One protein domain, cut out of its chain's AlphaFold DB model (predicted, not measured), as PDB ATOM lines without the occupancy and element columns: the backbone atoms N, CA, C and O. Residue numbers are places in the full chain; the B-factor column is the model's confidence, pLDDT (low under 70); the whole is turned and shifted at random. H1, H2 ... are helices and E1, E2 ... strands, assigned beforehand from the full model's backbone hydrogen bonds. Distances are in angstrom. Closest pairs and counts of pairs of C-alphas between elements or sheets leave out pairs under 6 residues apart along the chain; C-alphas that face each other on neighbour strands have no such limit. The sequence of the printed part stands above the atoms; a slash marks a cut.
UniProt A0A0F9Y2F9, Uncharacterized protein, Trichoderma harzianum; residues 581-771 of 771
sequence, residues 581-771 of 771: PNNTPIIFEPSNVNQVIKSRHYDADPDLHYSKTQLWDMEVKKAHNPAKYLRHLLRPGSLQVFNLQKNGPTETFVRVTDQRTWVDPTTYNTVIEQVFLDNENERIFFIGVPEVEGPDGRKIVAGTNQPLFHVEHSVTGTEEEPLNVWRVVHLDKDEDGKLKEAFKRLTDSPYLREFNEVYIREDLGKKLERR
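This is residues 581 to 771 of the 771 residues of an uncharacterized protein of Trichoderma harzianum (UniProt A0A0F9Y2F9). A twisted sheet of seven strands curls round the long helix H2, and H4 lies over its edge strand E1 on the same face, making two layers. H5 crosses H2, H3 packs on H5, and the longest axis runs from the small hairpin of E7 and E8 at one end to H1 and the two-strand sheet of E2 and E11 at the other. The printed part has 191 residues with five named helices and eleven named strands, in the order E1 H1 E2 H2 H3 E3 E4 E5 E6 E7 E8 E9 E10 H4 H5 E11; the class is mixed, helices and strands. The large sheet runs E1 E10 E9 E6 E5 E4 E3, all antiparallel. The whole is compact, with a radius of gyration of the C-alphas of 16.9 A and spans of 50 by 43 by 32 A.

Start at edge strand E1, residues 584 to 587, where N 586 and O 728 of E10, residues 722 to 730, are 2.8 A apart. H1, residues 593 to 597, only grazes the sheet with residues 593 to 595. E2, residues 602 to 604, is antiparallel to E11, residues 768 to 770, with N 603 and O 769 at 2.8 A. H2, residues 612 to 624, is on the sheet; its closest C-alphas to E9, residues 709 to 717, are Trp 616 and Val 715, 6.2 A. H5, residues 754 to 763, touches H2 about perpendicular at 77 degrees, closest at C-alphas Met 618 and Tyr 759, 6.5 A. H3, residues 626 to 629, touches H5, closest at C-alphas Tyr 629 and Phe 755, 4.6 A. Next, E3, E4, E5 and E6, residues 640 to 647, 650 to 660, 668 to 678 and 683 to 688, form a meander, each strand the antiparallel neighbour of the one before; look at N 645 and O 652, 2.8 A, N 655 and O 673, 2.8 A, and N 676 and O 685, 2.9 A. E3 bends by 52 degrees at residue 643, E4 by 59 at 657 and E5 by 51 at 674. E7, residues 691 to 693, and E8, residues 699 to 701, form a hairpin with N 692 and O 700 at 2.9 A. E9 is the antiparallel neighbour of E6, with N 686 and O 711 at 2.8 A, and forms a hairpin with E10, with N 714 and O 725 at 3.0 A. H4, residues 738 to 747, lies over E1 at a height over the sheet of 10.3 A, along the strands at 7 degrees on the local plane, which is fitted to only just enough C-alphas, 6; their closest C-alphas are Ile 586 and Lys 740, 7.5 A. In H1, H2, H4 and H5 every O i to N i+4 pair is within hydrogen-bond range; H3 is too short for one, but its one O i to N i+3 pair is within range.

Find C-alpha 584 at (22.596, 56.605, 8.130), where E1 begins. H2 runs 18.8 A from C-alpha 612 at (2.218, 52.336, -12.715). E4 and E5 measure 28.9 A and 29.1 A, E9 and E10 26.1 A and 26.6 A. E11 ends at C-alpha 770, (19.806, 40.358, -18.847).

The two C-alphas farthest apart, Pro 606 and Gly 697, are 51.7 A apart. The printed part has no cut and no long link, and Arg 771 is the chain's last residue. The mean pLDDT of the printed part is 91.9, and no printed residue is under 70.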
ATOM      1  N   PRO A 581      20.998  62.954  12.964       92.25
ATOM      2  CA  PRO A 581      22.370  62.906  12.458       92.25
ATOM      3  C   PRO A 581      23.164  61.667  12.904       92.25
ATOM      4  O   PRO A 581      24.273  61.452  12.403       92.25
ATOM      5  N   ASN A 582      22.649  60.881  13.854       93.38
ATOM      6  CA  ASN A 582      23.256  59.626  14.295       93.38
ATOM      7  C   ASN A 582      22.823  58.426  13.450       93.38
ATOM      8  O   ASN A 582      23.399  57.354  13.596       93.38
ATOM      9  N   ASN A 583      21.859  58.604  12.549       95.56
ATOM     10  CA  ASN A 583      21.420  57.562  11.635       95.56
ATOM     11  C   ASN A 583      22.102  57.698  10.273       95.56
ATOM     12  O   ASN A 583      22.643  58.745   9.906       95.56
ATOM     13  N   THR A 584      22.037  56.631   9.483       95.75
ATOM     14  CA  THR A 584      22.596  56.605   8.130       95.75
ATOM     15  C   THR A 584      21.484  56.611   7.082       95.75
ATOM     16  O   THR A 584      20.939  55.546   6.774       95.75
ATOM     17  N   PRO A 585      21.139  57.780   6.508       94.88
ATOM     18  CA  PRO A 585      20.139  57.878   5.454       94.88
ATOM     19  C   PRO A 585      20.721  57.480   4.095       94.88
ATOM     20  O   PRO A 585      21.840  57.854   3.730       94.88
ATOM     21  N   ILE A 586      19.925  56.747   3.324       92.94
ATOM     22  CA  ILE A 586      20.230  56.282   1.975       92.94
ATOM     23  C   ILE A 586      19.004  56.554   1.104       92.94
ATOM     24  O   ILE A 586      17.930  55.983   1.299       92.94
ATOM     25  N   ILE A 587      19.167  57.456   0.141       90.50
ATOM     26  CA  ILE A 587      18.118  57.844  -0.802       90.50
ATOM     27  C   ILE A 587      18.558  57.386  -2.183       90.50
ATOM     28  O   ILE A 587      19.666  57.701  -2.621       90.50
ATOM     29  N   PHE A 588      17.699  56.625  -2.849       88.94
ATOM     30  CA  PHE A 588      17.928  56.212  -4.224       88.94
ATOM     31  C   PHE A 588      17.271  57.195  -5.183       88.94
ATOM     32  O   PHE A 588      16.173  57.686  -4.924       88.94
ATOM     33  N   GLU A 589      17.922  57.428  -6.320       89.00
ATOM     34  CA  GLU A 589      17.285  58.132  -7.430       89.00
ATOM     35  C   GLU A 589      16.052  57.342  -7.907       89.00
ATOM     36  O   GLU A 589      16.147  56.117  -8.073       89.00
ATOM     37  N   PRO A 590      14.898  58.001  -8.132       92.44
ATOM     38  CA  PRO A 590      13.704  57.347  -8.656       92.44
ATOM     39  C   PRO A 590      13.992  56.574  -9.950       92.44
ATOM     40  O   PRO A 590      14.433  57.138 -10.952       92.44
ATOM     41  N   SER A 591      13.720  55.269  -9.944       91.19
ATOM     42  CA  SER A 591      14.025  54.388 -11.073       91.19
ATOM     43  C   SER A 591      12.829  54.277 -12.014       91.19
ATOM     44  O   SER A 591      11.825  53.653 -11.667       91.19
ATOM     45  N   ASN A 592      12.951  54.804 -13.235       93.44
ATOM     46  CA  ASN A 592      11.957  54.591 -14.287       93.44
ATOM     47  C   ASN A 592      12.075  53.176 -14.866       93.44
ATOM     48  O   ASN A 592      13.015  52.862 -15.601       93.44
ATOM     49  N   VAL A 593      11.109  52.317 -14.539       91.56
ATOM     50  CA  VAL A 593      11.176  50.886 -14.872       91.56
ATOM     51  C   VAL A 593      11.207  50.666 -16.387       91.56
ATOM     52  O   VAL A 593      12.019  49.886 -16.884       91.56
ATOM     53  N   ASN A 594      10.395  51.410 -17.142       93.50
ATOM     54  CA  ASN A 594      10.316  51.277 -18.597       93.50
ATOM     55  C   ASN A 594      11.593  51.736 -19.307       93.50
ATOM     56  O   ASN A 594      12.001  51.115 -20.291       93.50
ATOM     57  N   GLN A 595      12.250  52.792 -18.823       92.75
ATOM     58  CA  GLN A 595      13.521  53.244 -19.396       92.75
ATOM     59  C   GLN A 595      14.635  52.216 -19.179       92.75
ATOM     60  O   GLN A 595      15.414  51.956 -20.097       92.75
ATOM     61  N   VAL A 596      14.680  51.578 -18.005       91.44
ATOM     62  CA  VAL A 596      15.661  50.523 -17.717       91.44
ATOM     63  C   VAL A 596      15.397  49.277 -18.572       91.44
ATOM     64  O   VAL A 596      16.343  48.737 -19.145       91.44
ATOM     65  N   ILE A 597      14.136  48.864 -18.755       91.00
ATOM     66  CA  ILE A 597      13.761  47.750 -19.655       91.00
ATOM     67  C   ILE A 597      14.191  48.033 -21.099       91.00
ATOM     68  O   ILE A 597      14.743  47.159 -21.762       91.00
ATOM     69  N   LYS A 598      13.963  49.259 -21.587       89.50
ATOM     70  CA  LYS A 598      14.329  49.688 -22.951       89.50
ATOM     71  C   LYS A 598      15.830  49.945 -23.125       89.50
ATOM     72  O   LYS A 598      16.276  50.242 -24.235       89.50
ATOM     73  N   SER A 599      16.614  49.870 -22.051       88.94
ATOM     74  CA  SER A 599      18.062  50.026 -22.128       88.94
ATOM     75  C   SER A 599      18.707  48.848 -22.866       88.94
ATOM     76  O   SER A 599      18.147  47.763 -22.999       88.94
ATOM     77  N   ARG A 600      19.957  49.026 -23.304       87.00
ATOM     78  CA  ARG A 600      20.736  47.966 -23.970       87.00
ATOM     79  C   ARG A 600      21.052  46.750 -23.083       87.00
ATOM     80  O   ARG A 600      21.655  45.802 -23.581       87.00
ATOM     81  N   HIS A 601      20.720  46.809 -21.792       91.06
ATOM     82  CA  HIS A 601      21.049  45.791 -20.795       91.06
ATOM     83  C   HIS A 601      20.035  44.646 -20.736       91.06
ATOM     84  O   HIS A 601      20.315  43.638 -20.092       91.06
ATOM     85  N   TYR A 602      18.897  44.770 -21.423       92.62
ATOM     86  CA  TYR A 602      17.880  43.726 -21.474       92.62
ATOM     87  C   TYR A 602      17.572  43.271 -22.896       92.62
ATOM     88  O   TYR A 602      17.591  44.042 -23.856       92.62
ATOM     89  N   ASP A 603      17.268  41.984 -23.011       91.62
ATOM     90  CA  ASP A 603      16.490  41.407 -24.090       91.62
ATOM     91  C   ASP A 603      15.064  41.178 -23.577       91.62
ATOM     92  O   ASP A 603      14.787  40.225 -22.844       91.62
ATOM     93  N   ALA A 604      14.181  42.116 -23.901       91.12
ATOM     94  CA  ALA A 604      12.801  42.149 -23.438       91.12
ATOM     95  C   ALA A 604      11.822  41.919 -24.594       91.12
ATOM     96  O   ALA A 604      12.165  42.149 -25.757       91.12
ATOM     97  N   ASP A 605      10.594  41.505 -24.277       88.94
ATOM     98  CA  ASP A 605       9.530  41.460 -25.281       88.94
ATOM     99  C   ASP A 605       9.327  42.852 -25.921       88.94
ATOM    100  O   ASP A 605       9.256  43.851 -25.199       88.94
ATOM    101  N   PRO A 606       9.195  42.959 -27.259       82.56
ATOM    102  CA  PRO A 606       9.068  44.254 -27.937       82.56
ATOM    103  C   PRO A 606       7.828  45.060 -27.531       82.56
ATOM    104  O   PRO A 606       7.809  46.279 -27.684       82.56
ATOM    105  N   ASP A 607       6.786  44.377 -27.053       84.88
ATOM    106  CA  ASP A 607       5.532  44.957 -26.575       84.88
ATOM    107  C   ASP A 607       5.482  45.088 -25.042       84.88
ATOM    108  O   ASP A 607       4.433  45.429 -24.493       84.88
ATOM    109  N   LEU A 608       6.586  44.806 -24.335       89.25
ATOM    110  CA  LEU A 608       6.639  44.928 -22.883       89.25
ATOM    111  C   LEU A 608       6.531  46.398 -22.476       89.25
ATOM    112  O   LEU A 608       7.440  47.204 -22.687       89.25
ATOM    113  N   HIS A 609       5.414  46.712 -21.838       88.69
ATOM    114  CA  HIS A 609       5.165  47.986 -21.194       88.69
ATOM    115  C   HIS A 609       4.754  47.734 -19.747       88.69
ATOM    116  O   HIS A 609       3.810  46.984 -19.500       88.69
ATOM    117  N   TYR A 610       5.494  48.328 -18.815       92.81
ATOM    118  CA  TYR A 610       5.279  48.190 -17.383       92.81
ATOM    119  C   TYR A 610       4.505  49.398 -16.873       92.81
ATOM    120  O   TYR A 610       5.013  50.516 -16.961       92.81
ATOM    121  N   SER A 611       3.279  49.199 -16.398       96.12
ATOM    122  CA  SER A 611       2.418  50.308 -15.990       96.12
ATOM    123  C   SER A 611       2.612  50.696 -14.519       96.12
ATOM    124  O   SER A 611       3.115  49.899 -13.721       96.12
ATOM    125  N   LYS A 612       2.200  51.907 -14.126       96.69
ATOM    126  CA  LYS A 612       2.218  52.336 -12.715       96.69
ATOM    127  C   LYS A 612       1.366  51.432 -11.833       96.69
ATOM    128  O   LYS A 612       1.845  50.985 -10.793       96.69
ATOM    129  N   THR A 613       0.178  51.059 -12.304       95.81
ATOM    130  CA  THR A 613      -0.687  50.086 -11.620       95.81
ATOM    131  C   THR A 613       0.018  48.739 -11.406       95.81
ATOM    132  O   THR A 613      -0.083  48.145 -10.334       95.81
ATOM    133  N   GLN A 614       0.770  48.250 -12.399       96.62
ATOM    134  CA  GLN A 614       1.536  47.000 -12.279       96.62
ATOM    135  C   GLN A 614       2.715  47.128 -11.309       96.62
ATOM    136  O   GLN A 614       2.991  46.201 -10.548       96.62
ATOM    137  N   LEU A 615       3.398  48.276 -11.309       96.62
ATOM    138  CA  LEU A 615       4.463  48.549 -10.351       96.62
ATOM    139  C   LEU A 615       3.921  48.578  -8.913       96.62
ATOM    140  O   LEU A 615       4.549  48.005  -8.024       96.62
ATOM    141  N   TRP A 616       2.748  49.177  -8.695       97.38
ATOM    142  CA  TRP A 616       2.096  49.165  -7.387       97.38
ATOM    143  C   TRP A 616       1.648  47.757  -6.967       97.38
ATOM    144  O   TRP A 616       1.974  47.316  -5.867       97.38
ATOM    145  N   ASP A 617       1.003  46.994  -7.856       96.81
ATOM    146  CA  ASP A 617       0.629  45.594  -7.588       96.81
ATOM    147  C   ASP A 617       1.849  44.732  -7.212       96.81
ATOM    148  O   ASP A 617       1.781  43.896  -6.306       96.81
ATOM    149  N   MET A 618       2.995  44.967  -7.858       96.38
ATOM    150  CA  MET A 618       4.259  44.331  -7.492       96.38
ATOM    151  C   MET A 618       4.709  44.714  -6.075       96.38
ATOM    152  O   MET A 618       5.026  43.815  -5.293       96.38
ATOM    153  N   GLU A 619       4.726  46.005  -5.720       96.44
ATOM    154  CA  GLU A 619       5.123  46.470  -4.381       96.44
ATOM    155  C   GLU A 619       4.248  45.838  -3.286       96.44
ATOM    156  O   GLU A 619       4.773  45.302  -2.304       96.44
ATOM    157  N   VAL A 620       2.929  45.784  -3.503       95.62
ATOM    158  CA  VAL A 620       1.968  45.150  -2.586       95.62
ATOM    159  C   VAL A 620       2.236  43.647  -2.442       95.62
ATOM    160  O   VAL A 620       2.305  43.131  -1.320       95.62
ATOM    161  N   LYS A 621       2.437  42.920  -3.549       95.50
ATOM    162  CA  LYS A 621       2.747  41.477  -3.513       95.50
ATOM    163  C   LYS A 621       4.092  41.189  -2.850       95.50
ATOM    164  O   LYS A 621       4.209  40.214  -2.104       95.50
ATOM    165  N   LYS A 622       5.095  42.039  -3.078       95.69
ATOM    166  CA  LYS A 622       6.413  41.957  -2.435       95.69
ATOM    167  C   LYS A 622       6.323  42.203  -0.933       95.69
ATOM    168  O   LYS A 622       6.993  41.501  -0.181       95.69
ATOM    169  N   ALA A 623       5.511  43.161  -0.489       93.81
ATOM    170  CA  ALA A 623       5.329  43.435   0.933       93.81
ATOM    171  C   ALA A 623       4.803  42.196   1.679       93.81
ATOM    172  O   ALA A 623       5.381  41.813   2.699       93.81
ATOM    173  N   HIS A 624       3.791  41.528   1.113       92.06
ATOM    174  CA  HIS A 624       3.144  40.341   1.687       92.06
ATOM    175  C   HIS A 624       3.952  39.045   1.541       92.06
ATOM    176  O   HIS A 624       3.920  38.191   2.425       92.06
ATOM    177  N   ASN A 625       4.658  38.862   0.423       92.38
ATOM    178  CA  ASN A 625       5.421  37.647   0.145       92.38
ATOM    179  C   ASN A 625       6.824  37.968  -0.389       92.38
ATOM    180  O   ASN A 625       7.152  37.635  -1.535       92.38
ATOM    181  N   PRO A 626       7.703  38.574   0.428       92.88
ATOM    182  CA  PRO A 626       9.054  38.897  -0.016       92.88
ATOM    183  C   PRO A 626       9.861  37.646  -0.388       92.88
ATOM    184  O   PRO A 626      10.769  37.743  -1.207       92.88
ATOM    185  N   ALA A 627       9.520  36.459   0.132       89.50
ATOM    186  CA  ALA A 627      10.218  35.209  -0.178       89.50
ATOM    187  C   ALA A 627      10.163  34.846  -1.674       89.50
ATOM    188  O   ALA A 627      11.102  34.242  -2.195       89.50
ATOM    189  N   LYS A 628       9.100  35.247  -2.389       91.31
ATOM    190  CA  LYS A 628       9.018  35.087  -3.848       91.31
ATOM    191  C   LYS A 628       9.934  36.065  -4.589       91.31
ATOM    192  O   LYS A 628      10.575  35.651  -5.553       91.31
ATOM    193  N   TYR A 629       9.964  37.327  -4.160       93.00
ATOM    194  CA  TYR A 629      10.532  38.454  -4.914       93.00
ATOM    195  C   TYR A 629      11.970  38.827  -4.525       93.00
ATOM    196  O   TYR A 629      12.627  39.539  -5.275       93.00
ATOM    197  N   LEU A 630      12.452  38.362  -3.370       90.56
ATOM    198  CA  LEU A 630      13.763  38.682  -2.790       90.56
ATOM    199  C   LEU A 630      14.561  37.397  -2.483       90.56
ATOM    200  O   LEU A 630      15.119  37.230  -1.397       90.56
ATOM    201  N   ARG A 631      14.596  36.453  -3.433       87.31
ATOM    202  CA  ARG A 631      15.125  35.083  -3.228       87.31
ATOM    203  C   ARG A 631      16.605  35.044  -2.868       87.31
ATOM    204  O   ARG A 631      17.036  34.154  -2.141       87.31
ATOM    205  N   HIS A 632      17.391  35.976  -3.401       86.69
ATOM    206  CA  HIS A 632      18.818  36.063  -3.092       86.69
ATOM    207  C   HIS A 632      19.077  36.599  -1.678       86.69
ATOM    208  O   HIS A 632      20.118  36.280  -1.104       86.69
ATOM    209  N   LEU A 633      18.146  37.391  -1.130       88.62
ATOM    210  CA  LEU A 633      18.287  38.093   0.144       88.62
ATOM    211  C   LEU A 633      17.724  37.286   1.321       88.62
ATOM    212  O   LEU A 633      18.324  37.296   2.390       88.62
ATOM    213  N   LEU A 634      16.601  36.581   1.147       92.44
ATOM    214  CA  LEU A 634      15.907  35.889   2.242       92.44
ATOM    215  C   LEU A 634      16.336  34.426   2.389       92.44
ATOM    216  O   LEU A 634      16.469  33.692   1.408       92.44
ATOM    217  N   ARG A 635      16.453  33.955   3.636       90.56
ATOM    218  CA  ARG A 635      16.605  32.527   3.934       90.56
ATOM    219  C   ARG A 635      15.296  31.803   3.585       90.56
ATOM    220  O   ARG A 635      14.247  32.183   4.121       90.56
ATOM    221  N   PRO A 636      15.319  30.747   2.751       86.00
ATOM    222  CA  PRO A 636      14.116  29.987   2.420       86.00
ATOM    223  C   PRO A 636      13.397  29.476   3.676       86.00
ATOM    224  O   PRO A 636      14.027  28.886   4.549       86.00
ATOM    225  N   GLY A 637      12.086  29.721   3.763       84.19
ATOM    226  CA  GLY A 637      11.245  29.300   4.890       84.19
ATOM    227  C   GLY A 637      11.284  30.198   6.134       84.19
ATOM    228  O   GLY A 637      10.595  29.891   7.096       84.19
ATOM    229  N   SER A 638      12.045  31.302   6.131       90.88
ATOM    230  CA  SER A 638      12.143  32.211   7.293       90.88
ATOM    231  C   SER A 638      11.007  33.234   7.420       90.88
ATOM    232  O   SER A 638      10.895  33.881   8.456       90.88
ATOM    233  N   LEU A 639      10.184  33.404   6.378       94.25
ATOM    234  CA  LEU A 639       9.115  34.403   6.353       94.25
ATOM    235  C   LEU A 639       7.993  34.038   7.330       94.25
ATOM    236  O   LEU A 639       7.345  33.005   7.177       94.25
ATOM    237  N   GLN A 640       7.711  34.948   8.254       91.69
ATOM    238  CA  GLN A 640       6.515  34.937   9.085       91.69
ATOM    239  C   GLN A 640       5.789  36.270   8.908       91.69
ATOM    240  O   GLN A 640       6.416  37.329   8.932       91.69
ATOM    241  N   VAL A 641       4.472  36.215   8.714       91.12
ATOM    242  CA  VAL A 641       3.605  37.395   8.618       91.12
ATOM    243  C   VAL A 641       2.437  37.197   9.563       91.12
ATOM    244  O   VAL A 641       1.795  36.147   9.534       91.12
ATOM    245  N   PHE A 642       2.170  38.186  10.405       92.00
ATOM    246  CA  PHE A 642       1.101  38.116  11.392       92.00
ATOM    247  C   PHE A 642       0.597  39.504  11.789       92.00
ATOM    248  O   PHE A 642       1.103  40.516  11.314       92.00
ATOM    249  N   ASN A 643      -0.436  39.545  12.635       88.94
ATOM    250  CA  ASN A 643      -1.110  40.772  13.072       88.94
ATOM    251  C   ASN A 643      -1.623  41.631  11.906       88.94
ATOM    252  O   ASN A 643      -1.580  42.855  11.977       88.94
ATOM    253  N   LEU A 644      -2.106  40.990  10.834       91.62
ATOM    254  CA  LEU A 644      -2.679  41.689   9.686       91.62
ATOM    255  C   LEU A 644      -4.000  42.363  10.060       91.62
ATOM    256  O   LEU A 644      -4.975  41.691  10.394       91.62
ATOM    257  N   GLN A 645      -4.042  43.685   9.935       88.31
ATOM    258  CA  GLN A 645      -5.231  44.508  10.104       88.31
ATOM    259  C   GLN A 645      -5.466  45.321   8.831       88.31
ATOM    260  O   GLN A 645      -4.545  45.941   8.305       88.31
ATOM    261  N   LYS A 646      -6.707  45.331   8.338       88.81
ATOM    262  CA  LYS A 646      -7.101  46.093   7.147       88.81
ATOM    263  C   LYS A 646      -8.129  47.148   7.523       88.81
ATOM    264  O   LYS A 646      -9.205  46.799   8.005       88.81
ATOM    265  N   ASN A 647      -7.813  48.408   7.250       86.12
ATOM    266  CA  ASN A 647      -8.651  49.566   7.544       86.12
ATOM    267  C   ASN A 647      -8.832  50.392   6.261       86.12
ATOM    268  O   ASN A 647      -8.073  51.321   5.975       86.12
ATOM    269  N   GLY A 648      -9.840  50.034   5.461       88.38
ATOM    270  CA  GLY A 648     -10.126  50.709   4.192       88.38
ATOM    271  C   GLY A 648      -8.974  50.553   3.185       88.38
ATOM    272  O   GLY A 648      -8.637  49.412   2.864       88.38
ATOM    273  N   PRO A 649      -8.382  51.650   2.668       88.81
ATOM    274  CA  PRO A 649      -7.257  51.583   1.733       88.81
ATOM    275  C   PRO A 649      -5.922  51.232   2.409       88.81
ATOM    276  O   PRO A 649      -4.933  51.015   1.712       88.81
ATOM    277  N   THR A 650      -5.879  51.160   3.742       91.31
ATOM    278  CA  THR A 650      -4.645  50.923   4.498       91.31
ATOM    279  C   THR A 650      -4.586  49.525   5.107       91.31
ATOM    280  O   THR A 650      -5.608  48.960   5.510       91.31
ATOM    281  N   GLU A 651      -3.380  48.965   5.205       93.50
ATOM    282  CA  GLU A 651      -3.114  47.682   5.856       93.50
ATOM    283  C   GLU A 651      -1.911  47.797   6.799       93.50
ATOM    284  O   GLU A 651      -0.923  48.451   6.473       93.50
ATOM    285  N   THR A 652      -1.975  47.148   7.962       93.00
ATOM    286  CA  THR A 652      -0.830  46.993   8.873       93.00
ATOM    287  C   THR A 652      -0.580  45.528   9.166       93.00
ATOM    288  O   THR A 652      -1.529  44.757   9.288       93.00
ATOM    289  N   PHE A 653       0.680  45.116   9.260       95.38
ATOM    290  CA  PHE A 653       1.057  43.770   9.695       95.38
ATOM    291  C   PHE A 653       2.509  43.728  10.158       95.38
ATOM    292  O   PHE A 653       3.302  44.610   9.850       95.38
ATOM    293  N   VAL A 654       2.879  42.675  10.876       94.12
ATOM    294  CA  VAL A 654       4.267  42.402  11.249       94.12
ATOM    295  C   VAL A 654       4.852  41.376  10.293       94.12
ATOM    296  O   VAL A 654       4.209  40.374   9.966       94.12
ATOM    297  N   ARG A 655       6.092  41.613   9.871       95.06
ATOM    298  CA  ARG A 655       6.871  40.726   9.018       95.06
ATOM    299  C   ARG A 655       8.194  40.383   9.687       95.06
ATOM    300  O   ARG A 655       8.975  41.270  10.008       95.06
ATOM    301  N   VAL A 656       8.466  39.093   9.849       95.31
ATOM    302  CA  VAL A 656       9.750  38.577  10.342       95.31
ATOM    303  C   VAL A 656      10.412  37.773   9.234       95.31
ATOM    304  O   VAL A 656       9.781  36.907   8.628       95.31
ATOM    305  N   THR A 657      11.679  38.066   8.949       95.75
ATOM    306  CA  THR A 657      12.463  37.381   7.912       95.75
ATOM    307  C   THR A 657      13.923  37.265   8.321       95.75
ATOM    308  O   THR A 657      14.456  38.169   8.953       95.75
ATOM    309  N   ASP A 658      14.609  36.200   7.905       95.81
ATOM    310  CA  ASP A 658      16.072  36.155   7.974       95.81
ATOM    311  C   ASP A 658      16.638  36.677   6.652       95.81
ATOM    312  O   ASP A 658      16.524  36.015   5.614       95.81
ATOM    313  N   GLN A 659      17.259  37.854   6.685       95.19
ATOM    314  CA  GLN A 659      17.818  38.532   5.514       95.19
ATOM    315  C   GLN A 659      19.346  38.472   5.543       95.19
ATOM    316  O   GLN A 659      19.948  38.555   6.614       95.19
ATOM    317  N   ARG A 660      20.000  38.323   4.386       93.88
ATOM    318  CA  ARG A 660      21.455  38.509   4.304       93.88
ATOM    319  C   ARG A 660      21.802  39.941   4.698       93.88
ATOM    320  O   ARG A 660      21.083  40.863   4.317       93.88
ATOM    321  N   THR A 661      22.887  40.132   5.442       92.88
ATOM    322  CA  THR A 661      23.301  41.490   5.825       92.88
ATOM    323  C   THR A 661      23.816  42.270   4.616       92.88
ATOM    324  O   THR A 661      24.372  41.690   3.680       92.88
ATOM    325  N   TRP A 662      23.658  43.596   4.639       89.62
ATOM    326  CA  TRP A 662      24.112  44.466   3.546       89.62
ATOM    327  C   TRP A 662      25.638  44.482   3.378       89.62
ATOM    328  O   TRP A 662      26.137  44.545   2.254       89.62
ATOM    329  N   VAL A 663      26.379  44.422   4.490       88.25
ATOM    330  CA  VAL A 663      27.850  44.494   4.503       88.25
ATOM    331  C   VAL A 663      28.482  43.131   4.214       88.25
ATOM    332  O   VAL A 663      29.410  43.054   3.410       88.25
ATOM    333  N   ASP A 664      27.966  42.059   4.823       87.88
ATOM    334  CA  ASP A 664      28.399  40.681   4.584       87.88
ATOM    335  C   ASP A 664      27.225  39.814   4.092       87.88
ATOM    336  O   ASP A 664      26.463  39.253   4.893       87.88
ATOM    337  N   PRO A 665      27.099  39.628   2.766       85.44
ATOM    338  CA  PRO A 665      26.043  38.809   2.201       85.44
ATOM    339  C   PRO A 665      26.111  37.335   2.613       85.44
ATOM    340  O   PRO A 665      25.160  36.607   2.357       85.44
ATOM    341  N   THR A 666      27.200  36.830   3.205       86.62
ATOM    342  CA  THR A 666      27.281  35.419   3.627       86.62
ATOM    343  C   THR A 666      26.541  35.142   4.935       86.62
ATOM    344  O   THR A 666      26.108  34.008   5.165       86.62
ATOM    345  N   THR A 667      26.307  36.185   5.730       90.19
ATOM    346  CA  THR A 667      25.674  36.118   7.046       90.19
ATOM    347  C   THR A 667      24.199  36.502   6.965       90.19
ATOM    348  O   THR A 667      23.831  37.443   6.265       90.19
ATOM    349  N   TYR A 668      23.346  35.784   7.702       92.88
ATOM    350  CA  TYR A 668      21.929  36.122   7.863       92.88
ATOM    351  C   TYR A 668      21.683  36.853   9.184       92.88
ATOM    352  O   TYR A 668      22.312  36.550  10.200       92.88
ATOM    353  N   ASN A 669      20.719  37.766   9.171       94.75
ATOM    354  CA  ASN A 669      20.219  38.480  10.331       94.75
ATOM    355  C   ASN A 669      18.692  38.444  10.345       94.75
ATOM    356  O   ASN A 669      18.059  38.709   9.322       94.75
ATOM    357  N   THR A 670      18.106  38.156  11.502       96.12
ATOM    358  CA  THR A 670      16.658  38.250  11.688       96.12
ATOM    359  C   THR A 670      16.247  39.719  11.674       96.12
ATOM    360  O   THR A 670      16.743  40.519  12.463       96.12
ATOM    361  N   VAL A 671      15.361  40.077  10.756       96.38
ATOM    362  CA  VAL A 671      14.798  41.415  10.577       96.38
ATOM    363  C   VAL A 671      13.309  41.339  10.898       96.38
ATOM    364  O   VAL A 671      12.597  40.493  10.349       96.38
ATOM    365  N   ILE A 672      12.862  42.214  11.795       96.44
ATOM    366  CA  ILE A 672      11.464  42.358  12.201       96.44
ATOM    367  C   ILE A 672      10.998  43.727  11.727       96.44
ATOM    368  O   ILE A 672      11.582  44.734  12.116       96.44
ATOM    369  N   GLU A 673       9.955  43.766  10.910       96.88
ATOM    370  CA  GLU A 673       9.395  44.990  10.345       96.88
ATOM    371  C   GLU A 673       7.914  45.096  10.704       96.88
ATOM    372  O   GLU A 673       7.129  44.190  10.413       96.88
ATOM    373  N   GLN A 674       7.519  46.218  11.299       95.94
ATOM    374  CA  GLN A 674       6.128  46.655  11.307       95.94
ATOM    375  C   GLN A 674       5.842  47.330   9.966       95.94
ATOM    376  O   GLN A 674       6.518  48.283   9.577       95.94
ATOM    377  N   VAL A 675       4.899  46.771   9.219       96.75
ATOM    378  CA  VAL A 675       4.578  47.184   7.859       96.75
ATOM    379  C   VAL A 675       3.292  47.986   7.881       96.75
ATOM    380  O   VAL A 675       2.283  47.497   8.383       96.75
ATOM    381  N   PHE A 676       3.326  49.177   7.292       96.00
ATOM    382  CA  PHE A 676       2.149  49.984   6.988       96.00
ATOM    383  C   PHE A 676       2.068  50.187   5.477       96.00
ATOM    384  O   PHE A 676       3.008  50.674   4.853       96.00
ATOM    385  N   LEU A 677       0.956  49.775   4.886       95.56
ATOM    386  CA  LEU A 677       0.703  49.810   3.454       95.56
ATOM    387  C   LEU A 677      -0.461  50.759   3.192       95.56
ATOM    388  O   LEU A 677      -1.559  50.542   3.695       95.56
ATOM    389  N   ASP A 678      -0.221  51.778   2.379       94.69
ATOM    390  CA  ASP A 678      -1.194  52.789   1.983       94.69
ATOM    391  C   ASP A 678      -1.478  52.670   0.479       94.69
ATOM    392  O   ASP A 678      -0.684  53.102  -0.362       94.69
ATOM    393  N   ASN A 679      -2.616  52.057   0.135       91.44
ATOM    394  CA  ASN A 679      -3.041  51.917  -1.259       91.44
ATOM    395  C   ASN A 679      -3.571  53.215  -1.870       91.44
ATOM    396  O   ASN A 679      -3.680  53.284  -3.090       91.44
ATOM    397  N   GLU A 680      -3.945  54.211  -1.065       91.81
ATOM    398  CA  GLU A 680      -4.471  55.477  -1.580       91.81
ATOM    399  C   GLU A 680      -3.337  56.348  -2.122       91.81
ATOM    400  O   GLU A 680      -3.455  56.910  -3.210       91.81
ATOM    401  N   ASN A 681      -2.219  56.396  -1.396       93.25
ATOM    402  CA  ASN A 681      -1.043  57.170  -1.794       93.25
ATOM    403  C   ASN A 681       0.049  56.337  -2.485       93.25
ATOM    404  O   ASN A 681       1.069  56.899  -2.880       93.25
ATOM    405  N   GLU A 682      -0.150  55.023  -2.638       96.69
ATOM    406  CA  GLU A 682       0.805  54.077  -3.240       96.69
ATOM    407  C   GLU A 682       2.179  54.094  -2.538       96.69
ATOM    408  O   GLU A 682       3.246  54.182  -3.164       96.69
ATOM    409  N   ARG A 683       2.144  54.011  -1.199       96.75
ATOM    410  CA  ARG A 683       3.319  54.025  -0.310       96.75
ATOM    411  C   ARG A 683       3.294  52.846   0.658       96.75
ATOM    412  O   ARG A 683       2.241  52.437   1.139       96.75
ATOM    413  N   ILE A 684       4.465  52.297   0.963       97.25
ATOM    414  CA  ILE A 684       4.649  51.228   1.947       97.25
ATOM    415  C   ILE A 684       5.819  51.587   2.848       97.25
ATOM    416  O   ILE A 684       6.916  51.868   2.365       97.25
ATOM    417  N   PHE A 685       5.592  51.516   4.150       97.19
ATOM    418  CA  PHE A 685       6.583  51.770   5.180       97.19
ATOM    419  C   PHE A 685       6.906  50.470   5.905       97.19
ATOM    420  O   PHE A 685       6.006  49.721   6.278       97.19
ATOM    421  N   PHE A 686       8.191  50.214   6.120       97.31
ATOM    422  CA  PHE A 686       8.694  49.087   6.897       97.31
ATOM    423  C   PHE A 686       9.525  49.648   8.045       97.31
ATOM    424  O   PHE A 686      10.612  50.183   7.828       97.31
ATOM    425  N   ILE A 687       9.009  49.551   9.263       97.44
ATOM    426  CA  ILE A 687       9.657  50.056  10.471       97.44
ATOM    427  C   ILE A 687      10.318  48.886  11.192       97.44
ATOM    428  O   ILE A 687       9.650  48.046  11.792       97.44
ATOM    429  N   GLY A 688      11.646  48.813  11.098       96.12
ATOM    430  CA  GLY A 688      12.456  47.855  11.843       96.12
ATOM    431  C   GLY A 688      12.303  48.014  13.355       96.12
ATOM    432  O   GLY A 688      12.560  49.094  13.884       96.12
ATOM    433  N   VAL A 689      11.935  46.941  14.055       94.56
ATOM    434  CA  VAL A 689      11.777  46.930  15.520       94.56
ATOM    435  C   VAL A 689      12.711  45.904  16.172       94.56
ATOM    436  O   VAL A 689      13.011  44.874  15.564       94.56
ATOM    437  N   PRO A 690      13.200  46.156  17.402       91.19
ATOM    438  CA  PRO A 690      14.151  45.264  18.071       91.19
ATOM    439  C   PRO A 690      13.521  43.940  18.501       91.19
ATOM    440  O   PRO A 690      14.209  42.926  18.587       91.19
ATOM    441  N   GLU A 691      12.222  43.941  18.784       93.69
ATOM    442  CA  GLU A 691      11.494  42.772  19.248       93.69
ATOM    443  C   GLU A 691      10.003  42.894  18.944       93.69
ATOM    444  O   GLU A 691       9.462  43.993  18.829       93.69
ATOM    445  N   VAL A 692       9.339  41.749  18.820       92.06
ATOM    446  CA  VAL A 692       7.885  41.657  18.707       92.06
ATOM    447  C   VAL A 692       7.403  40.380  19.377       92.06
ATOM    448  O   VAL A 692       8.120  39.379  19.428       92.06
ATOM    449  N   GLU A 693       6.181  40.403  19.883       88.94
ATOM    450  CA  GLU A 693       5.501  39.197  20.332       88.94
ATOM    451  C   GLU A 693       4.833  38.516  19.130       88.94
ATOM    452  O   GLU A 693       4.047  39.128  18.402       88.94
ATOM    453  N   GLY A 694       5.215  37.266  18.877       80.44
ATOM    454  CA  GLY A 694       4.626  36.431  17.841       80.44
ATOM    455  C   GLY A 694       3.201  35.984  18.199       80.44
ATOM    456  O   GLY A 694       2.773  36.115  19.345       80.44
ATOM    457  N   PRO A 695       2.449  35.410  17.244       72.50
ATOM    458  CA  PRO A 695       1.077  34.929  17.472       72.50
ATOM    459  C   PRO A 695       0.966  33.813  18.518       72.50
ATOM    460  O   PRO A 695      -0.115  33.536  19.024       72.50
ATOM    461  N   ASP A 696       2.085  33.152  18.796       75.88
ATOM    462  CA  ASP A 696       2.284  32.110  19.799       75.88
ATOM    463  C   ASP A 696       2.703  32.674  21.173       75.88
ATOM    464  O   ASP A 696       3.073  31.908  22.060       75.88
ATOM    465  N   GLY A 697       2.694  34.002  21.350       76.75
ATOM    466  CA  GLY A 697       3.186  34.687  22.550       76.75
ATOM    467  C   GLY A 697       4.714  34.678  22.669       76.75
ATOM    468  O   GLY A 697       5.281  35.173  23.648       76.75
ATOM    469  N   ARG A 698       5.427  34.100  21.690       81.25
ATOM    470  CA  ARG A 698       6.885  34.028  21.721       81.25
ATOM    471  C   ARG A 698       7.467  35.397  21.426       81.25
ATOM    472  O   ARG A 698       7.204  35.998  20.389       81.25
ATOM    473  N   LYS A 699       8.380  35.839  22.282       90.00
ATOM    474  CA  LYS A 699       9.202  37.013  22.012       90.00
ATOM    475  C   LYS A 699      10.213  36.713  20.898       90.00
ATOM    476  O   LYS A 699      11.124  35.901  21.074       90.00
ATOM    477  N   ILE A 700      10.040  37.350  19.747       90.56
ATOM    478  CA  ILE A 700      10.966  37.314  18.614       90.56
ATOM    479  C   ILE A 700      11.863  38.545  18.724       90.56
ATOM    480  O   ILE A 700      11.362  39.651  18.895       90.56
ATOM    481  N   VAL A 701      13.179  38.358  18.633       93.19
ATOM    482  CA  VAL A 701      14.177  39.431  18.771       93.19
ATOM    483  C   VAL A 701      14.949  39.567  17.462       93.19
ATOM    484  O   VAL A 701      15.320  38.562  16.852       93.19
ATOM    485  N   ALA A 702      15.164  40.803  17.016       92.81
ATOM    486  CA  ALA A 702      15.946  41.105  15.829       92.81
ATOM    487  C   ALA A 702      17.414  40.708  16.040       92.81
ATOM    488  O   ALA A 702      17.962  40.806  17.141       92.81
ATOM    489  N   GLY A 703      18.064  40.241  14.978       90.94
ATOM    490  CA  GLY A 703      19.474  39.878  15.035       90.94
ATOM    491  C   GLY A 703      20.369  41.113  15.160       90.94
ATOM    492  O   GLY A 703      20.025  42.193  14.681       90.94
ATOM    493  N   THR A 704      21.544  40.935  15.761       91.00
ATOM    494  CA  THR A 704      22.506  42.010  16.055       91.00
ATOM    495  C   THR A 704      23.615  42.162  15.009       91.00
ATOM    496  O   THR A 704      24.501  42.996  15.177       91.00
ATOM    497  N   ASN A 705      23.600  41.369  13.930       89.50
ATOM    498  CA  ASN A 705      24.645  41.384  12.898       89.50
ATOM    499  C   ASN A 705      24.512  42.562  11.916       89.50
ATOM    500  O   ASN A 705      25.395  42.768  11.087       89.50
ATOM    501  N   GLN A 706      23.410  43.311  11.975       92.44
ATOM    502  CA  GLN A 706      23.241  44.583  11.278       92.44
ATOM    503  C   GLN A 706      22.329  45.514  12.090       92.44
ATOM    504  O   GLN A 706      21.473  45.013  12.824       92.44
ATOM    505  N   PRO A 707      22.471  46.841  11.944       92.75
ATOM    506  CA  PRO A 707      21.561  47.798  12.561       92.75
ATOM    507  C   PRO A 707      20.108  47.577  12.137       92.75
ATOM    508  O   PRO A 707      19.836  47.141  11.014       92.75
ATOM    509  N   LEU A 708      19.168  47.943  13.011       95.50
ATOM    510  CA  LEU A 708      17.774  48.123  12.609       95.50
ATOM    511  C   LEU A 708      17.693  49.207  11.534       95.50
ATOM    512  O   LEU A 708      18.516  50.120  11.488       95.50
ATOM    513  N   PHE A 709      16.694  49.122  10.669       96.94
ATOM    514  CA  PHE A 709      16.501  50.108   9.618       96.94
ATOM    515  C   PHE A 709      15.021  50.329   9.337       96.94
ATOM    516  O   PHE A 709      14.169  49.496   9.653       96.94
ATOM    517  N   HIS A 710      14.713  51.482   8.761       97.38
ATOM    518  CA  HIS A 710      13.386  51.830   8.283       97.38
ATOM    519  C   HIS A 710      13.427  52.038   6.778       97.38
ATOM    520  O   HIS A 710      14.429  52.508   6.232       97.38
ATOM    521  N   VAL A 711      12.342  51.671   6.108       96.56
ATOM    522  CA  VAL A 711      12.256  51.687   4.651       96.56
ATOM    523  C   VAL A 711      10.943  52.302   4.206       96.56
ATOM    524  O   VAL A 711       9.891  51.961   4.735       96.56
ATOM    525  N   GLU A 712      11.000  53.132   3.172       96.56
ATOM    526  CA  GLU A 712       9.838  53.547   2.392       96.56
ATOM    527  C   GLU A 712       9.993  53.077   0.950       96.56
ATOM    528  O   GLU A 712      10.995  53.371   0.288       96.56
ATOM    529  N   HIS A 713       8.979  52.373   0.457       95.75
ATOM    530  CA  HIS A 713       8.775  52.116  -0.962       95.75
ATOM    531  C   HIS A 713       7.583  52.931  -1.438       95.75
ATOM    532  O   HIS A 713       6.523  52.888  -0.818       95.75
ATOM    533  N   SER A 714       7.721  53.625  -2.562       95.31
ATOM    534  CA  SER A 714       6.590  54.318  -3.170       95.31
ATOM    535  C   SER A 714       6.628  54.269  -4.687       95.31
ATOM    536  O   SER A 714       7.669  54.034  -5.318       95.31
ATOM    537  N   VAL A 715       5.449  54.442  -5.276       96.06
ATOM    538  CA  VAL A 715       5.258  54.440  -6.722       96.06
ATOM    539  C   VAL A 715       4.777  55.815  -7.155       96.06
ATOM    540  O   VAL A 715       3.741  56.305  -6.726       96.06
ATOM    541  N   THR A 716       5.555  56.464  -8.015       94.00
ATOM    542  CA  THR A 716       5.245  57.800  -8.542       94.00
ATOM    543  C   THR A 716       5.329  57.796 -10.073       94.00
ATOM    544  O   THR A 716       5.433  56.735 -10.692       94.00
ATOM    545  N   GLY A 717       5.255  58.963 -10.714       94.19
ATOM    546  CA  GLY A 717       5.236  59.072 -12.176       94.19
ATOM    547  C   GLY A 717       3.845  58.875 -12.785       94.19
ATOM    548  O   GLY A 717       2.833  58.914 -12.079       94.19
ATOM    549  N   THR A 718       3.796  58.722 -14.110       95.12
ATOM    550  CA  THR A 718       2.547  58.494 -14.863       95.12
ATOM    551  C   THR A 718       2.302  57.002 -15.068       95.12
ATOM    552  O   THR A 718       3.196  56.193 -14.826       95.12
ATOM    553  N   GLU A 719       1.108  56.630 -15.543       95.12
ATOM    554  CA  GLU A 719       0.773  55.227 -15.828       95.12
ATOM    555  C   GLU A 719       1.770  54.585 -16.806       95.12
ATOM    556  O   GLU A 719       2.106  53.416 -16.656       95.12
ATOM    557  N   GLU A 720       2.286  55.362 -17.757       92.81
ATOM    558  CA  GLU A 720       3.182  54.914 -18.823       92.81
ATOM    559  C   GLU A 720       4.677  55.058 -18.495       92.81
ATOM    560  O   GLU A 720       5.525  54.403 -19.103       92.81
ATOM    561  N   GLU A 721       5.032  55.915 -17.543       93.44
ATOM    562  CA  GLU A 721       6.415  56.162 -17.118       93.44
ATOM    563  C   GLU A 721       6.491  56.041 -15.585       93.44
ATOM    564  O   GLU A 721       6.681  57.046 -14.889       93.44
ATOM    565  N   PRO A 722       6.301  54.826 -15.033       96.12
ATOM    566  CA  PRO A 722       6.250  54.643 -13.595       96.12
ATOM    567  C   PRO A 722       7.641  54.722 -12.971       96.12
ATOM    568  O   PRO A 722       8.614  54.136 -13.463       96.12
ATOM    569  N   LEU A 723       7.718  55.428 -11.848       95.38
ATOM    570  CA  LEU A 723       8.933  55.637 -11.072       95.38
ATOM    571  C   LEU A 723       8.861  54.827  -9.776       95.38
ATOM    572  O   LEU A 723       7.986  55.052  -8.940       95.38
ATOM    573  N   ASN A 724       9.808  53.906  -9.595       94.38
ATOM    574  CA  ASN A 724       9.982  53.169  -8.346       94.38
ATOM    575  C   ASN A 724      10.913  53.962  -7.424       94.38
ATOM    576  O   ASN A 724      12.090  54.153  -7.742       94.38
ATOM    577  N   VAL A 725      10.375  54.447  -6.305       93.81
ATOM    578  CA  VAL A 725      11.085  55.276  -5.327       93.81
ATOM    579  C   VAL A 725      11.408  54.435  -4.099       93.81
ATOM    580  O   VAL A 725      10.558  53.698  -3.596       93.81
ATOM    581  N   TRP A 726      12.649  54.546  -3.621       92.88
ATOM    582  CA  TRP A 726      13.126  53.808  -2.458       92.88
ATOM    583  C   TRP A 726      13.950  54.706  -1.536       92.88
ATOM    584  O   TRP A 726      14.887  55.378  -1.974       92.88
ATOM    585  N   ARG A 727      13.616  54.692  -0.247       94.69
ATOM    586  CA  ARG A 727      14.347  55.386   0.815       94.69
ATOM    587  C   ARG A 727      14.598  54.414   1.958       94.69
ATOM    588  O   ARG A 727      13.691  53.692   2.359       94.69
ATOM    589  N   VAL A 728      15.821  54.392   2.478       95.81
ATOM    590  CA  VAL A 728      16.215  53.548   3.612       95.81
ATOM    591  C   VAL A 728      16.997  54.385   4.611       95.81
ATOM    592  O   VAL A 728      17.864  55.159   4.219       95.81
ATOM    593  N   VAL A 729      16.745  54.212   5.901       96.69
ATOM    594  CA  VAL A 729      17.566  54.798   6.966       96.69
ATOM    595  C   VAL A 729      17.938  53.716   7.966       96.69
ATOM    596  O   VAL A 729      17.069  53.016   8.473       96.69
ATOM    597  N   HIS A 730      19.234  53.543   8.219       96.38
ATOM    598  CA  HIS A 730      19.713  52.619   9.248       96.38
ATOM    599  C   HIS A 730      19.874  53.369  10.565       96.38
ATOM    600  O   HIS A 730      20.428  54.470  10.577       96.38
ATOM    601  N   LEU A 731      19.396  52.766  11.651       95.06
ATOM    602  CA  LEU A 731      19.388  53.315  13.007       95.06
ATOM    603  C   LEU A 731      20.749  53.159  13.695       95.06
ATOM    604  O   LEU A 731      20.849  52.659  14.814       95.06
ATOM    605  N   ASP A 732      21.799  53.495  12.959       92.50
ATOM    606  CA  ASP A 732      23.175  53.533  13.425       92.50
ATOM    607  C   ASP A 732      24.011  54.390  12.471       92.50
ATOM    608  O   ASP A 732      23.671  54.575  11.289       92.50
ATOM    609  N   LYS A 733      25.129  54.901  12.978       90.19
ATOM    610  CA  LYS A 733      26.037  55.746  12.216       90.19
ATOM    611  C   LYS A 733      27.048  54.878  11.478       90.19
ATOM    612  O   LYS A 733      27.854  54.186  12.087       90.19
ATOM    613  N   ASP A 734      27.063  54.973  10.154       89.50
ATOM    614  CA  ASP A 734      28.023  54.293   9.279       89.50
ATOM    615  C   ASP A 734      29.394  54.988   9.348       89.50
ATOM    616  O   ASP A 734      29.806  55.693   8.424       89.50
ATOM    617  N   GLU A 735      30.070  54.859  10.493       86.88
ATOM    618  CA  GLU A 735      31.364  55.499  10.754       86.88
ATOM    619  C   GLU A 735      32.474  54.961   9.845       86.88
ATOM    620  O   GLU A 735      33.366  55.714   9.452       86.88
ATOM    621  N   ASP A 736      32.411  53.675   9.485       86.69
ATOM    622  CA  ASP A 736      33.393  53.017   8.620       86.69
ATOM    623  C   ASP A 736      33.043  53.087   7.120       86.69
ATOM    624  O   ASP A 736      33.859  52.700   6.280       86.69
ATOM    625  N   GLY A 737      31.869  53.627   6.777       88.81
ATOM    626  CA  GLY A 737      31.418  53.866   5.405       88.81
ATOM    627  C   GLY A 737      31.024  52.606   4.627       88.81
ATOM    628  O   GLY A 737      30.725  52.700   3.428       88.81
ATOM    629  N   LYS A 738      31.045  51.423   5.255       90.44
ATOM    630  CA  LYS A 738      30.822  50.145   4.563       90.44
ATOM    631  C   LYS A 738      29.387  49.994   4.096       90.44
ATOM    632  O   LYS A 738      29.149  49.410   3.034       90.44
ATOM    633  N   LEU A 739      28.433  50.509   4.869       89.31
ATOM    634  CA  LEU A 739      27.025  50.435   4.512       89.31
ATOM    635  C   LEU A 739      26.754  51.300   3.276       89.31
ATOM    636  O   LEU A 739      26.207  50.810   2.287       89.31
ATOM    637  N   LYS A 740      27.225  52.553   3.268       90.25
ATOM    638  CA  LYS A 740      27.137  53.430   2.090       90.25
ATOM    639  C   LYS A 740      27.814  52.819   0.868       90.25
ATOM    640  O   LYS A 740      27.283  52.936  -0.234       90.25
ATOM    641  N   GLU A 741      28.944  52.134   1.034       90.44
ATOM    642  CA  GLU A 741      29.612  51.442  -0.072       90.44
ATOM    643  C   GLU A 741      28.781  50.267  -0.620       90.44
ATOM    644  O   GLU A 741      28.638  50.122  -1.839       90.44
ATOM    645  N   ALA A 742      28.186  49.449   0.255       88.44
ATOM    646  CA  ALA A 742      27.309  48.350  -0.149       88.44
ATOM    647  C   ALA A 742      26.100  48.853  -0.952       88.44
ATOM    648  O   ALA A 742      25.787  48.315  -2.018       88.44
ATOM    649  N   PHE A 743      25.478  49.935  -0.487       88.44
ATOM    650  CA  PHE A 743      24.347  50.567  -1.157       88.44
ATOM    651  C   PHE A 743      24.744  51.289  -2.450       88.44
ATOM    652  O   PHE A 743      23.989  51.254  -3.419       88.44
ATOM    653  N   LYS A 744      25.958  51.845  -2.533       88.06
ATOM    654  CA  LYS A 744      26.491  52.408  -3.778       88.06
ATOM    655  C   LYS A 744      26.591  51.353  -4.884       88.06
ATOM    656  O   LYS A 744      26.129  51.601  -5.991       88.06
ATOM    657  N   ARG A 745      27.095  50.147  -4.581       85.88
ATOM    658  CA  ARG A 745      27.130  49.028  -5.551       85.88
ATOM    659  C   ARG A 745      25.737  48.660  -6.061       85.88
ATOM    660  O   ARG A 745      25.576  48.287  -7.220       85.88
ATOM    661  N   LEU A 746      24.738  48.760  -5.187       84.06
ATOM    662  CA  LEU A 746      23.349  48.503  -5.529       84.06
ATOM    663  C   LEU A 746      22.784  49.623  -6.423       84.06
ATOM    664  O   LEU A 746      22.066  49.328  -7.375       84.06
ATOM    665  N   THR A 747      23.113  50.889  -6.168       83.69
ATOM    666  CA  THR A 747      22.729  52.039  -7.012       83.69
ATOM    667  C   THR A 747      23.395  52.018  -8.388       83.69
ATOM    668  O   THR A 747      22.732  52.299  -9.379       83.69
ATOM    669  N   ASP A 748      24.663  51.614  -8.467       85.00
ATOM    670  CA  ASP A 748      25.437  51.585  -9.716       85.00
ATOM    671  C   ASP A 748      25.025  50.429 -10.663       85.00
ATOM    672  O   ASP A 748      25.512  50.334 -11.793       85.00
ATOM    673  N   SER A 749      24.131  49.533 -10.225       86.38
ATOM    674  CA  SER A 749      23.619  48.431 -11.045       86.38
ATOM    675  C   SER A 749      22.810  48.958 -12.240       86.38
ATOM    676  O   SER A 749      21.801  49.630 -12.033       86.38
ATOM    677  N   PRO A 750      23.147  48.574 -13.489       87.94
ATOM    678  CA  PRO A 750      22.383  48.974 -14.675       87.94
ATOM    679  C   PRO A 750      21.071  48.188 -14.841       87.94
ATOM    680  O   PRO A 750      20.290  48.460 -15.752       87.94
ATOM    681  N   TYR A 751      20.860  47.174 -14.003       92.25
ATOM    682  CA  TYR A 751      19.704  46.290 -14.028       92.25
ATOM    683  C   TYR A 751      18.615  46.775 -13.067       92.25
ATOM    684  O   TYR A 751      18.909  47.327 -12.003       92.25
ATOM    685  N   LEU A 752      17.360  46.487 -13.415       90.75
ATOM    686  CA  LEU A 752      16.227  46.559 -12.505       90.75
ATOM    687  C   LEU A 752      16.521  45.793 -11.215       90.75
ATOM    688  O   LEU A 752      17.191  44.756 -11.195       90.75
ATOM    689  N   ARG A 753      15.935  46.284 -10.124       89.62
ATOM    690  CA  ARG A 753      15.865  45.534  -8.869       89.62
ATOM    691  C   ARG A 753      15.211  44.175  -9.129       89.62
ATOM    692  O   ARG A 753      14.214  44.102  -9.844       89.62
ATOM    693  N   GLU A 754      15.752  43.115  -8.524       88.50
ATOM    694  CA  GLU A 754      15.350  41.726  -8.810       88.50
ATOM    695  C   GLU A 754      13.833  41.514  -8.713       88.50
ATOM    696  O   GLU A 754      13.252  40.843  -9.560       88.50
ATOM    697  N   PHE A 755      13.170  42.143  -7.741       92.19
ATOM    698  CA  PHE A 755      11.725  42.019  -7.559       92.19
ATOM    699  C   PHE A 755      10.904  42.472  -8.781       92.19
ATOM    700  O   PHE A 755       9.905  41.830  -9.102       92.19
ATOM    701  N   ASN A 756      11.351  43.501  -9.513       93.56
ATOM    702  CA  ASN A 756      10.711  43.917 -10.766       93.56
ATOM    703  C   ASN A 756      10.937  42.868 -11.866       93.56
ATOM    704  O   ASN A 756      10.017  42.531 -12.605       93.56
ATOM    705  N   GLU A 757      12.141  42.294 -11.954       94.25
ATOM    706  CA  GLU A 757      12.437  41.243 -12.936       94.25
ATOM    707  C   GLU A 757      11.646  39.957 -12.675       94.25
ATOM    708  O   GLU A 757      11.191  39.300 -13.612       94.25
ATOM    709  N   VAL A 758      11.494  39.578 -11.402       94.19
ATOM    710  CA  VAL A 758      10.685  38.429 -10.978       94.19
ATOM    711  C   VAL A 758       9.227  38.663 -11.343       94.19
ATOM    712  O   VAL A 758       8.623  37.791 -11.958       94.19
ATOM    713  N   TYR A 759       8.678  39.838 -11.039       96.25
ATOM    714  CA  TYR A 759       7.291  40.150 -11.367       96.25
ATOM    715  C   TYR A 759       7.039  40.147 -12.886       96.25
ATOM    716  O   TYR A 759       6.095  39.517 -13.357       96.25
ATOM    717  N   ILE A 760       7.926  40.746 -13.688       94.25
ATOM    718  CA  ILE A 760       7.797  40.742 -15.156       94.25
ATOM    719  C   ILE A 760       7.810  39.311 -15.718       94.25
ATOM    720  O   ILE A 760       6.958  38.959 -16.537       94.25
ATOM    721  N   ARG A 761       8.743  38.464 -15.263       94.88
ATOM    722  CA  ARG A 761       8.879  37.092 -15.781       94.88
ATOM    723  C   ARG A 761       7.801  36.143 -15.276       94.88
ATOM    724  O   ARG A 761       7.312  35.319 -16.042       94.88
ATOM    725  N   GLU A 762       7.473  36.212 -13.992       92.50
ATOM    726  CA  GLU A 762       6.668  35.189 -13.320       92.50
ATOM    727  C   GLU A 762       5.211  35.603 -13.104       92.50
ATOM    728  O   GLU A 762       4.344  34.733 -13.111       92.50
ATOM    729  N   ASP A 763       4.924  36.896 -12.910       91.94
ATOM    730  CA  ASP A 763       3.552  37.393 -12.728       91.94
ATOM    731  C   ASP A 763       2.944  37.890 -14.045       91.94
ATOM    732  O   ASP A 763       1.805  37.544 -14.358       91.94
ATOM    733  N   LEU A 764       3.700  38.650 -14.848       91.50
ATOM    734  CA  LEU A 764       3.237  39.107 -16.166       91.50
ATOM    735  C   LEU A 764       3.491  38.082 -17.283       91.50
ATOM    736  O   LEU A 764       2.894  38.190 -18.354       91.50
ATOM    737  N   GLY A 765       4.363  37.094 -17.051       91.19
ATOM    738  CA  GLY A 765       4.703  36.070 -18.045       91.19
ATOM    739  C   GLY A 765       5.425  36.628 -19.275       91.19
ATOM    740  O   GLY A 765       5.324  36.050 -20.357       91.19
ATOM    741  N   LYS A 766       6.101  37.771 -19.128       92.19
ATOM    742  CA  LYS A 766       6.775  38.493 -20.209       92.19
ATOM    743  C   LYS A 766       8.266  38.179 -20.232       92.19
ATOM    744  O   LYS A 766       8.892  37.961 -19.191       92.19
ATOM    745  N   LYS A 767       8.857  38.175 -21.427       91.75
ATOM    746  CA  LYS A 767      10.297  37.969 -21.581       91.75
ATOM    747  C   LYS A 767      11.065  39.170 -21.031       91.75
ATOM    748  O   LYS A 767      10.817  40.311 -21.422       91.75
ATOM    749  N   LEU A 768      12.041  38.886 -20.169       93.38
ATOM    750  CA  LEU A 768      13.041  39.841 -19.704       93.38
ATOM    751  C   LEU A 768      14.331  39.094 -19.332       93.38
ATOM    752  O   LEU A 768      14.419  38.453 -18.282       93.38
ATOM    753  N   GLU A 769      15.336  39.166 -20.197       91.25
ATOM    754  CA  GLU A 769      16.638  38.520 -20.003       91.25
ATOM    755  C   GLU A 769      17.738  39.579 -19.918       91.25
ATOM    756  O   GLU A 769      17.782  40.497 -20.732       91.25
ATOM    757  N   ARG A 770      18.632  39.478 -18.927       93.38
ATOM    758  CA  ARG A 770      19.806  40.358 -18.847       93.38
ATOM    759  C   ARG A 770      20.772  40.015 -19.986       93.38
ATOM    760  O   ARG A 770      21.024  38.833 -20.219       93.38
ATOM    761  N   ARG A 771      21.298  41.034 -20.666       82.50
ATOM    762  CA  ARG A 771      22.359  40.911 -21.677       82.50
ATOM    763  C   ARG A 771      23.748  41.001 -21.068       82.50
ATOM    764  O   ARG A 771      23.903  41.730 -20.053       82.50
TER     765      ARG A 771